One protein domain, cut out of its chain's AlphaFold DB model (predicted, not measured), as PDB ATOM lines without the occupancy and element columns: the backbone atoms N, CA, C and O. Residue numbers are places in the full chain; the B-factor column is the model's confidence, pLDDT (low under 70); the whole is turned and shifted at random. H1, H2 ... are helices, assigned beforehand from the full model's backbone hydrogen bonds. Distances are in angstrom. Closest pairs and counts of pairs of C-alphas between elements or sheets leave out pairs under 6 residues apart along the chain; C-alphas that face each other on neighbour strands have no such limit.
ATOM      1  N   THR A  18     -26.777  44.610  19.905       94.19
ATOM      2  CA  THR A  18     -26.555  45.553  18.800       94.19
ATOM      3  C   THR A  18     -25.115  45.518  18.296       94.19
ATOM      4  O   THR A  18     -24.904  45.557  17.086       94.19
ATOM      5  N   ASP A  19     -24.126  45.420  19.189       93.88
ATOM      6  CA  ASP A  19     -22.727  45.261  18.783       93.88
ATOM      7  C   ASP A  19     -22.538  43.956  17.998       93.88
ATOM      8  O   ASP A  19     -21.914  43.964  16.941       93.88
ATOM      9  N   ILE A  20     -23.141  42.857  18.464       94.56
ATOM     10  CA  ILE A  20     -23.078  41.556  17.787       94.56
ATOM     11  C   ILE A  20     -23.650  41.658  16.367       94.56
ATOM     12  O   ILE A  20     -23.016  41.189  15.423       94.56
ATOM     13  N   GLU A  21     -24.803  42.305  16.171       97.25
ATOM     14  CA  GLU A  21     -25.366  42.493  14.824       97.25
ATOM     15  C   GLU A  21     -24.457  43.327  13.907       97.25
ATOM     16  O   GLU A  21     -24.321  43.011  12.721       97.25
ATOM     17  N   VAL A  22     -23.813  44.371  14.439       96.06
ATOM     18  CA  VAL A  22     -22.864  45.201  13.681       96.06
ATOM     19  C   VAL A  22     -21.646  44.383  13.255       96.06
ATOM     20  O   VAL A  22     -21.257  44.428  12.085       96.06
ATOM     21  N   GLU A  23     -21.078  43.592  14.164       96.06
ATOM     22  CA  GLU A  23     -19.942  42.719  13.863       96.06
ATOM     23  C   GLU A  23     -20.317  41.647  12.828       96.06
ATOM     24  O   GLU A  23     -19.591  41.436  11.855       96.06
ATOM     25  N   ILE A  24     -21.495  41.024  12.950       97.12
ATOM     26  CA  ILE A  24     -21.989  40.042  11.973       97.12
ATOM     27  C   ILE A  24     -22.193  40.679  10.594       97.12
ATOM     28  O   ILE A  24     -21.834  40.075   9.578       97.12
ATOM     29  N   ALA A  25     -22.711  41.908  10.526       96.94
ATOM     30  CA  ALA A  25     -22.798  42.648   9.272       96.94
ATOM     31  C   ALA A  25     -21.405  42.892   8.661       96.94
ATOM     32  O   ALA A  25     -21.219  42.679   7.461       96.94
ATOM     33  N   GLY A  26     -20.412  43.256   9.479       97.38
ATOM     34  CA  GLY A  26     -19.018  43.398   9.052       97.38
ATOM     35  C   GLY A  26     -18.424  42.095   8.507       97.38
ATOM     36  O   GLY A  26     -17.824  42.087   7.430       97.38
ATOM     37  N   ILE A  27     -18.654  40.972   9.193       96.12
ATOM     38  CA  ILE A  27     -18.214  39.637   8.757       96.12
ATOM     39  C   ILE A  27     -18.848  39.267   7.411       96.12
ATOM     40  O   ILE A  27     -18.142  38.784   6.519       96.12
ATOM     41  N   ARG A  28     -20.154  39.512   7.236       97.12
ATOM     42  CA  ARG A  28     -20.865  39.273   5.967       97.12
ATOM     43  C   ARG A  28     -20.256  40.082   4.822       97.12
ATOM     44  O   ARG A  28     -19.941  39.503   3.785       97.12
ATOM     45  N   VAL A  29     -20.023  41.380   5.030       96.94
ATOM     46  CA  VAL A  29     -19.379  42.251   4.029       96.94
ATOM     47  C   VAL A  29     -17.971  41.752   3.694       96.94
ATOM     48  O   VAL A  29     -17.607  41.687   2.523       96.94
ATOM     49  N   GLY A  30     -17.184  41.345   4.693       96.88
ATOM     50  CA  GLY A  30     -15.850  40.781   4.473       96.88
ATOM     51  C   GLY A  30     -15.863  39.528   3.589       96.88
ATOM     52  O   GLY A  30     -15.012  39.389   2.711       96.88
ATOM     53  N   HIS A  31     -16.853  38.648   3.770       95.88
ATOM     54  CA  HIS A  31     -17.046  37.481   2.903       95.88
ATOM     55  C   HIS A  31     -17.422  37.893   1.478       95.88
ATOM     56  O   HIS A  31     -16.798  37.416   0.531       95.88
ATOM     57  N   GLU A  32     -18.380  38.810   1.323       95.94
ATOM     58  CA  GLU A  32     -18.837  39.291   0.015       95.94
ATOM     59  C   GLU A  32     -17.695  39.927  -0.790       95.94
ATOM     60  O   GLU A  32     -17.494  39.589  -1.958       95.94
ATOM     61  N   LEU A  33     -16.882  40.773  -0.151       97.00
ATOM     62  CA  LEU A  33     -15.690  41.367  -0.767       97.00
ATOM     63  C   LEU A  33     -14.650  40.314  -1.177       97.00
ATOM     64  O   LEU A  33     -13.916  40.514  -2.143       97.00
ATOM     65  N   GLY A  34     -14.599  39.186  -0.465       95.88
ATOM     66  CA  GLY A  34     -13.784  38.024  -0.816       95.88
ATOM     67  C   GLY A  34     -14.392  37.117  -1.894       95.88
ATOM     68  O   GLY A  34     -13.779  36.107  -2.234       95.88
ATOM     69  N   GLY A  35     -15.582  37.430  -2.422       96.94
ATOM     70  CA  GLY A  35     -16.313  36.566  -3.355       96.94
ATOM     71  C   GLY A  35     -16.882  35.300  -2.704       96.94
ATOM     72  O   GLY A  35     -17.154  34.317  -3.392       96.94
ATOM     73  N   LEU A  36     -17.034  35.303  -1.380       95.31
ATOM     74  CA  LEU A  36     -17.548  34.196  -0.582       95.31
ATOM     75  C   LEU A  36     -18.945  34.527  -0.053       95.31
ATOM     76  O   LEU A  36     -19.300  35.679   0.172       95.31
ATOM     77  N   THR A  37     -19.744  33.492   0.188       94.56
ATOM     78  CA  THR A  37     -21.015  33.621   0.911       94.56
ATOM     79  C   THR A  37     -20.815  33.146   2.342       94.56
ATOM     80  O   THR A  37     -20.329  32.034   2.552       94.56
ATOM     81  N   LEU A  38     -21.198  33.970   3.323       94.06
ATOM     82  CA  LEU A  38     -21.236  33.534   4.717       94.06
ATOM     83  C   LEU A  38     -22.327  32.467   4.871       94.06
ATOM     84  O   LEU A  38     -23.496  32.729   4.589       94.06
ATOM     85  N   THR A  39     -21.947  31.262   5.296       93.25
ATOM     86  CA  THR A  39     -22.923  30.188   5.516       93.25
ATOM     87  C   THR A  39     -23.653  30.378   6.849       93.25
ATOM     88  O   THR A  39     -23.094  30.986   7.768       93.25
ATOM     89  N   PRO A  40     -24.875  29.834   7.008       94.31
ATOM     90  CA  PRO A  40     -25.602  29.898   8.277       94.31
ATOM     91  C   PRO A  40     -24.815  29.320   9.460       94.31
ATOM     92  O   PRO A  40     -24.881  29.847  10.567       94.31
ATOM     93  N   GLU A  41     -24.035  28.261   9.232       91.94
ATOM     94  CA  GLU A  41     -23.209  27.633  10.268       91.94
ATOM     95  C   GLU A  41     -22.053  28.537  10.701       91.94
ATOM     96  O   GLU A  41     -21.755  28.628  11.892       91.94
ATOM     97  N   ALA A  42     -21.414  29.222   9.747       92.81
ATOM     98  CA  ALA A  42     -20.345  30.171  10.037       92.81
ATOM     99  C   ALA A  42     -20.877  31.406  10.779       92.81
ATOM    100  O   ALA A  42     -20.227  31.893  11.701       92.81
ATOM    101  N   GLU A  43     -22.078  31.878  10.430       96.31
ATOM    102  CA  GLU A  43     -22.734  32.960  11.166       96.31
ATOM    103  C   GLU A  43     -23.080  32.547  12.603       96.31
ATOM    104  O   GLU A  43     -22.799  33.296  13.535       96.31
ATOM    105  N   ALA A  44     -23.642  31.351  12.800       95.38
ATOM    106  CA  ALA A  44     -23.963  30.842  14.132       95.38
ATOM    107  C   ALA A  44     -22.712  30.721  15.019       95.38
ATOM    108  O   ALA A  44     -22.741  31.134  16.176       95.38
ATOM    109  N   ALA A  45     -21.600  30.227  14.464       94.81
ATOM    110  CA  ALA A  45     -20.325  30.161  15.173       94.81
ATOM    111  C   ALA A  45     -19.784  31.557  15.525       94.81
ATOM    112  O   ALA A  45     -19.355  31.788  16.651       94.81
ATOM    113  N   ALA A  46     -19.847  32.515  14.593       95.44
ATOM    114  CA  ALA A  46     -19.433  33.890  14.866       95.44
ATOM    115  C   ALA A  46     -20.269  34.531  15.986       95.44
ATOM    116  O   ALA A  46     -19.713  35.191  16.859       95.44
ATOM    117  N   ARG A  47     -21.587  34.294  16.004       96.38
ATOM    118  CA  ARG A  47     -22.484  34.786  17.062       96.38
ATOM    119  C   ARG A  47     -22.134  34.202  18.429       96.38
ATOM    120  O   ARG A  47     -22.008  34.971  19.373       96.38
ATOM    121  N   ALA A  48     -21.921  32.890  18.524       95.31
ATOM    122  CA  ALA A  48     -21.551  32.232  19.780       95.31
ATOM    123  C   ALA A  48     -20.215  32.759  20.337       95.31
ATOM    124  O   ALA A  48     -20.091  33.004  21.536       95.31
ATOM    125  N   VAL A  49     -19.241  33.025  19.457       94.88
ATOM    126  CA  VAL A  49     -17.955  33.629  19.843       94.88
ATOM    127  C   VAL A  49     -18.125  35.066  20.334       94.88
ATOM    128  O   VAL A  49     -17.578  35.432  21.371       94.88
ATOM    129  N   LEU A  50     -18.892  35.888  19.614       93.94
ATOM    130  CA  LEU A  50     -19.131  37.287  19.984       93.94
ATOM    131  C   LEU A  50     -19.957  37.422  21.274       93.94
ATOM    132  O   LEU A  50     -19.739  38.359  22.037       93.94
ATOM    133  N   ALA A  51     -20.860  36.474  21.533       92.31
ATOM    134  CA  ALA A  51     -21.624  36.376  22.776       92.31
ATOM    135  C   ALA A  51     -20.809  35.800  23.952       92.31
ATOM    136  O   ALA A  51     -21.283  35.808  25.087       92.31
ATOM    137  N   GLY A  52     -19.593  35.295  23.706       91.88
ATOM    138  CA  GLY A  52     -18.751  34.669  24.727       91.88
ATOM    139  C   GLY A  52     -19.227  33.284  25.181       91.88
ATOM    140  O   GLY A  52     -18.776  32.797  26.215       91.88
ATOM    141  N   GLU A  53     -20.125  32.644  24.427       94.31
ATOM    142  CA  GLU A  53     -20.621  31.286  24.699       94.31
ATOM    143  C   GLU A  53     -19.559  30.218  24.405       94.31
ATOM    144  O   GLU A  53     -19.530  29.168  25.047       94.31
ATOM    145  N   GLU A  54     -18.679  30.494  23.440       93.88
ATOM    146  CA  GLU A  54     -17.507  29.681  23.123       93.88
ATOM    147  C   GLU A  54     -16.331  30.561  22.690       93.88
ATOM    148  O   GLU A  54     -16.497  31.690  22.226       93.88
ATOM    149  N   THR A  55     -15.116  30.042  22.809       93.50
ATOM    150  CA  THR A  55     -13.933  30.705  22.255       93.50
ATOM    151  C   THR A  55     -13.833  30.494  20.743       93.50
ATOM    152  O   THR A  55     -14.323  29.507  20.187       93.50
ATOM    153  N   ALA A  56     -13.127  31.394  20.050       90.75
ATOM    154  CA  ALA A  56     -12.858  31.235  18.619       90.75
ATOM    155  C   ALA A  56     -12.113  29.920  18.307       90.75
ATOM    156  O   ALA A  56     -12.407  29.267  17.306       90.75
ATOM    157  N   ASP A  57     -11.191  29.504  19.182       95.06
ATOM    158  CA  ASP A  57     -10.439  28.256  19.024       95.06
ATOM    159  C   ASP A  57     -11.349  27.023  19.133       95.06
ATOM    160  O   ASP A  57     -11.227  26.091  18.334       95.06
ATOM    161  N   GLU A  58     -12.305  27.029  20.066       95.06
ATOM    162  CA  GLU A  58     -13.315  25.971  20.197       95.06
ATOM    163  C   GLU A  58     -14.224  25.908  18.963       95.06
ATOM    164  O   GLU A  58     -14.424  24.825  18.399       95.06
ATOM    165  N   ALA A  59     -14.694  27.060  18.475       94.12
ATOM    166  CA  ALA A  59     -15.523  27.145  17.273       94.12
ATOM    167  C   ALA A  59     -14.792  26.610  16.024       94.12
ATOM    168  O   ALA A  59     -15.371  25.869  15.215       94.12
ATOM    169  N   ILE A  60     -13.502  26.936  15.874       94.00
ATOM    170  CA  ILE A  60     -12.641  26.433  14.793       94.00
ATOM    171  C   ILE A  60     -12.441  24.923  14.930       94.00
ATOM    172  O   ILE A  60     -12.630  24.189  13.956       94.00
ATOM    173  N   ALA A  61     -12.099  24.435  16.125       95.12
ATOM    174  CA  ALA A  61     -11.884  23.012  16.372       95.12
ATOM    175  C   ALA A  61     -13.140  22.186  16.057       95.12
ATOM    176  O   ALA A  61     -13.049  21.159  15.374       95.12
ATOM    177  N   ARG A  62     -14.318  22.666  16.475       94.50
ATOM    178  CA  ARG A  62     -15.615  22.059  16.147       94.50
ATOM    179  C   ARG A  62     -15.843  22.016  14.638       94.50
ATOM    180  O   ARG A  62     -16.156  20.957  14.095       94.50
ATOM    181  N   SER A  63     -15.627  23.138  13.953       91.69
ATOM    182  CA  SER A  63     -15.817  23.240  12.501       91.69
ATOM    183  C   SER A  63     -14.891  22.289  11.733       91.69
ATOM    184  O   SER A  63     -15.330  21.599  10.812       91.69
ATOM    185  N   ILE A  64     -13.624  22.174  12.146       93.12
ATOM    186  CA  ILE A  64     -12.663  21.224  11.566       93.12
ATOM    187  C   ILE A  64     -13.110  19.778  11.808       93.12
ATOM    188  O   ILE A  64     -13.051  18.962  10.888       93.12
ATOM    189  N   ALA A  65     -13.558  19.442  13.020       93.81
ATOM    190  CA  ALA A  65     -14.030  18.097  13.342       93.81
ATOM    191  C   ALA A  65     -15.258  17.701  12.505       93.81
ATOM    192  O   ALA A  65     -15.335  16.574  12.013       93.81
ATOM    193  N   ASP A  66     -16.189  18.628  12.288       90.81
ATOM    194  CA  ASP A  66     -17.354  18.401  11.435       90.81
ATOM    195  C   ASP A  66     -16.967  18.233   9.963       90.81
ATOM    196  O   ASP A  66     -17.476  17.329   9.295       90.81
ATOM    197  N   LEU A  67     -16.031  19.042   9.456       90.00
ATOM    198  CA  LEU A  67     -15.497  18.879   8.103       90.00
ATOM    199  C   LEU A  67     -14.819  17.521   7.930       90.00
ATOM    200  O   LEU A  67     -15.073  16.837   6.940       90.00
ATOM    201  N   ARG A  68     -14.006  17.097   8.898       94.19
ATOM    202  CA  ARG A  68     -13.369  15.776   8.887       94.19
ATOM    203  C   ARG A  68     -14.405  14.657   8.852       94.19
ATOM    204  O   ARG A  68     -14.370  13.827   7.948       94.19
ATOM    205  N   ARG A  69     -15.416  14.723   9.724       92.81
ATOM    206  CA  ARG A  69     -16.522  13.753   9.770       92.81
ATOM    207  C   ARG A  69     -17.273  13.660   8.437       92.81
ATOM    208  O   ARG A  69     -17.565  12.559   7.986       92.81
ATOM    209  N   ARG A  70     -17.566  14.799   7.796       90.62
ATOM    210  CA  ARG A  70     -18.261  14.857   6.492       90.62
ATOM    211  C   ARG A  70     -17.431  14.275   5.345       90.62
ATOM    212  O   ARG A  70     -18.010  13.773   4.390       90.62
ATOM    213  N   ASN A  71     -16.104  14.348   5.439       91.56
ATOM    214  CA  ASN A  71     -15.179  13.919   4.387       91.56
ATOM    215  C   ASN A  71     -14.466  12.585   4.691       91.56
ATOM    216  O   ASN A  71     -13.636  12.155   3.897       91.56
ATOM    217  N   GLY A  72     -14.788  11.922   5.808       83.94
ATOM    218  CA  GLY A  72     -14.194  10.635   6.194       83.94
ATOM    219  C   GLY A  72     -12.721  10.713   6.617       83.94
ATOM    220  O   GLY A  72     -11.980   9.761   6.382       83.94
TER     221      GLY A  72
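Overview. This is residues 18 to 72 of the 73 residues of an uncharacterized protein of Rhodococcus hoagii (UniProt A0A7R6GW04). Three helices follow one another in a flat zigzag, with the short H2 in the middle, H1 on one side of it and H3 on the other. H1 and H2 are set at a steep tilt, near each other toward the first residues of H1 and the last of H2, while the far half of H3 with Gly 72, residues 64 to 72, sticks out into the open. The printed part has 55 residues with three named helices, H1, H2 and H3 in chain order, and no named strand; the class is all helix. It is only just compact, close to loose, with a radius of gyration of the C-alphas of 12.2 A, and it spans 37 by 28 by 15 A.

Along the chain. Find C-alpha 18 at (-26.555, 45.553, 18.800); from there H1, residues 18 to 33, runs 22.8 A to C-alpha 33 at (-15.690, 41.367, -0.767). H3, residues 56 to 71, has 16 residues as H1 does, and runs 22.5 A to C-alpha 71 at (-15.179, 13.919, 4.387). Between them in the chain look for H2, residues 40 to 50, which is 15.3 A long and begins with Pro 40.

Arrangement. Start at H1 and look at its residues 20 to 24, which alone touch H2; the closest C-alphas, those of Ile 20 and Leu 50, are 6.2 A apart. H1 and H2 form a helical hairpin and run opposite ways at a steep tilt of 45 degrees, with their centres 10.9 A apart. Go on from H2 to H3: they only just touch, with 3 pairs of C-alphas within 8 A, and H3 does so with residues 56 to 59 alone. Their closest C-alphas are those of Val 49 and Ala 56, 5.8 A apart. H2 and H3 also form a helical hairpin, at a shallow tilt of 22 degrees, opposite ways, with their centres 13.0 A apart. H1 and H3 are apart. In the backbones of H1, H2 and H3 you will find every O i to N i+4 pair within hydrogen-bond range.

Size, cuts and confidence. The two C-alphas farthest apart are those of Thr 18 and Gly 72, at 39.1 A. Without residues 64 to 72, which stand free and of which 64 to 71 belong to H3, the body has 46 residues and spans 27 by 25 by 14 A. The printed part has no cut; the link from H1 to H2 is short and the link from H2 to H3 is tight. Read the B-factor column for the model's confidence: the mean pLDDT of the printed part is 94.3, and no printed residue is under 70.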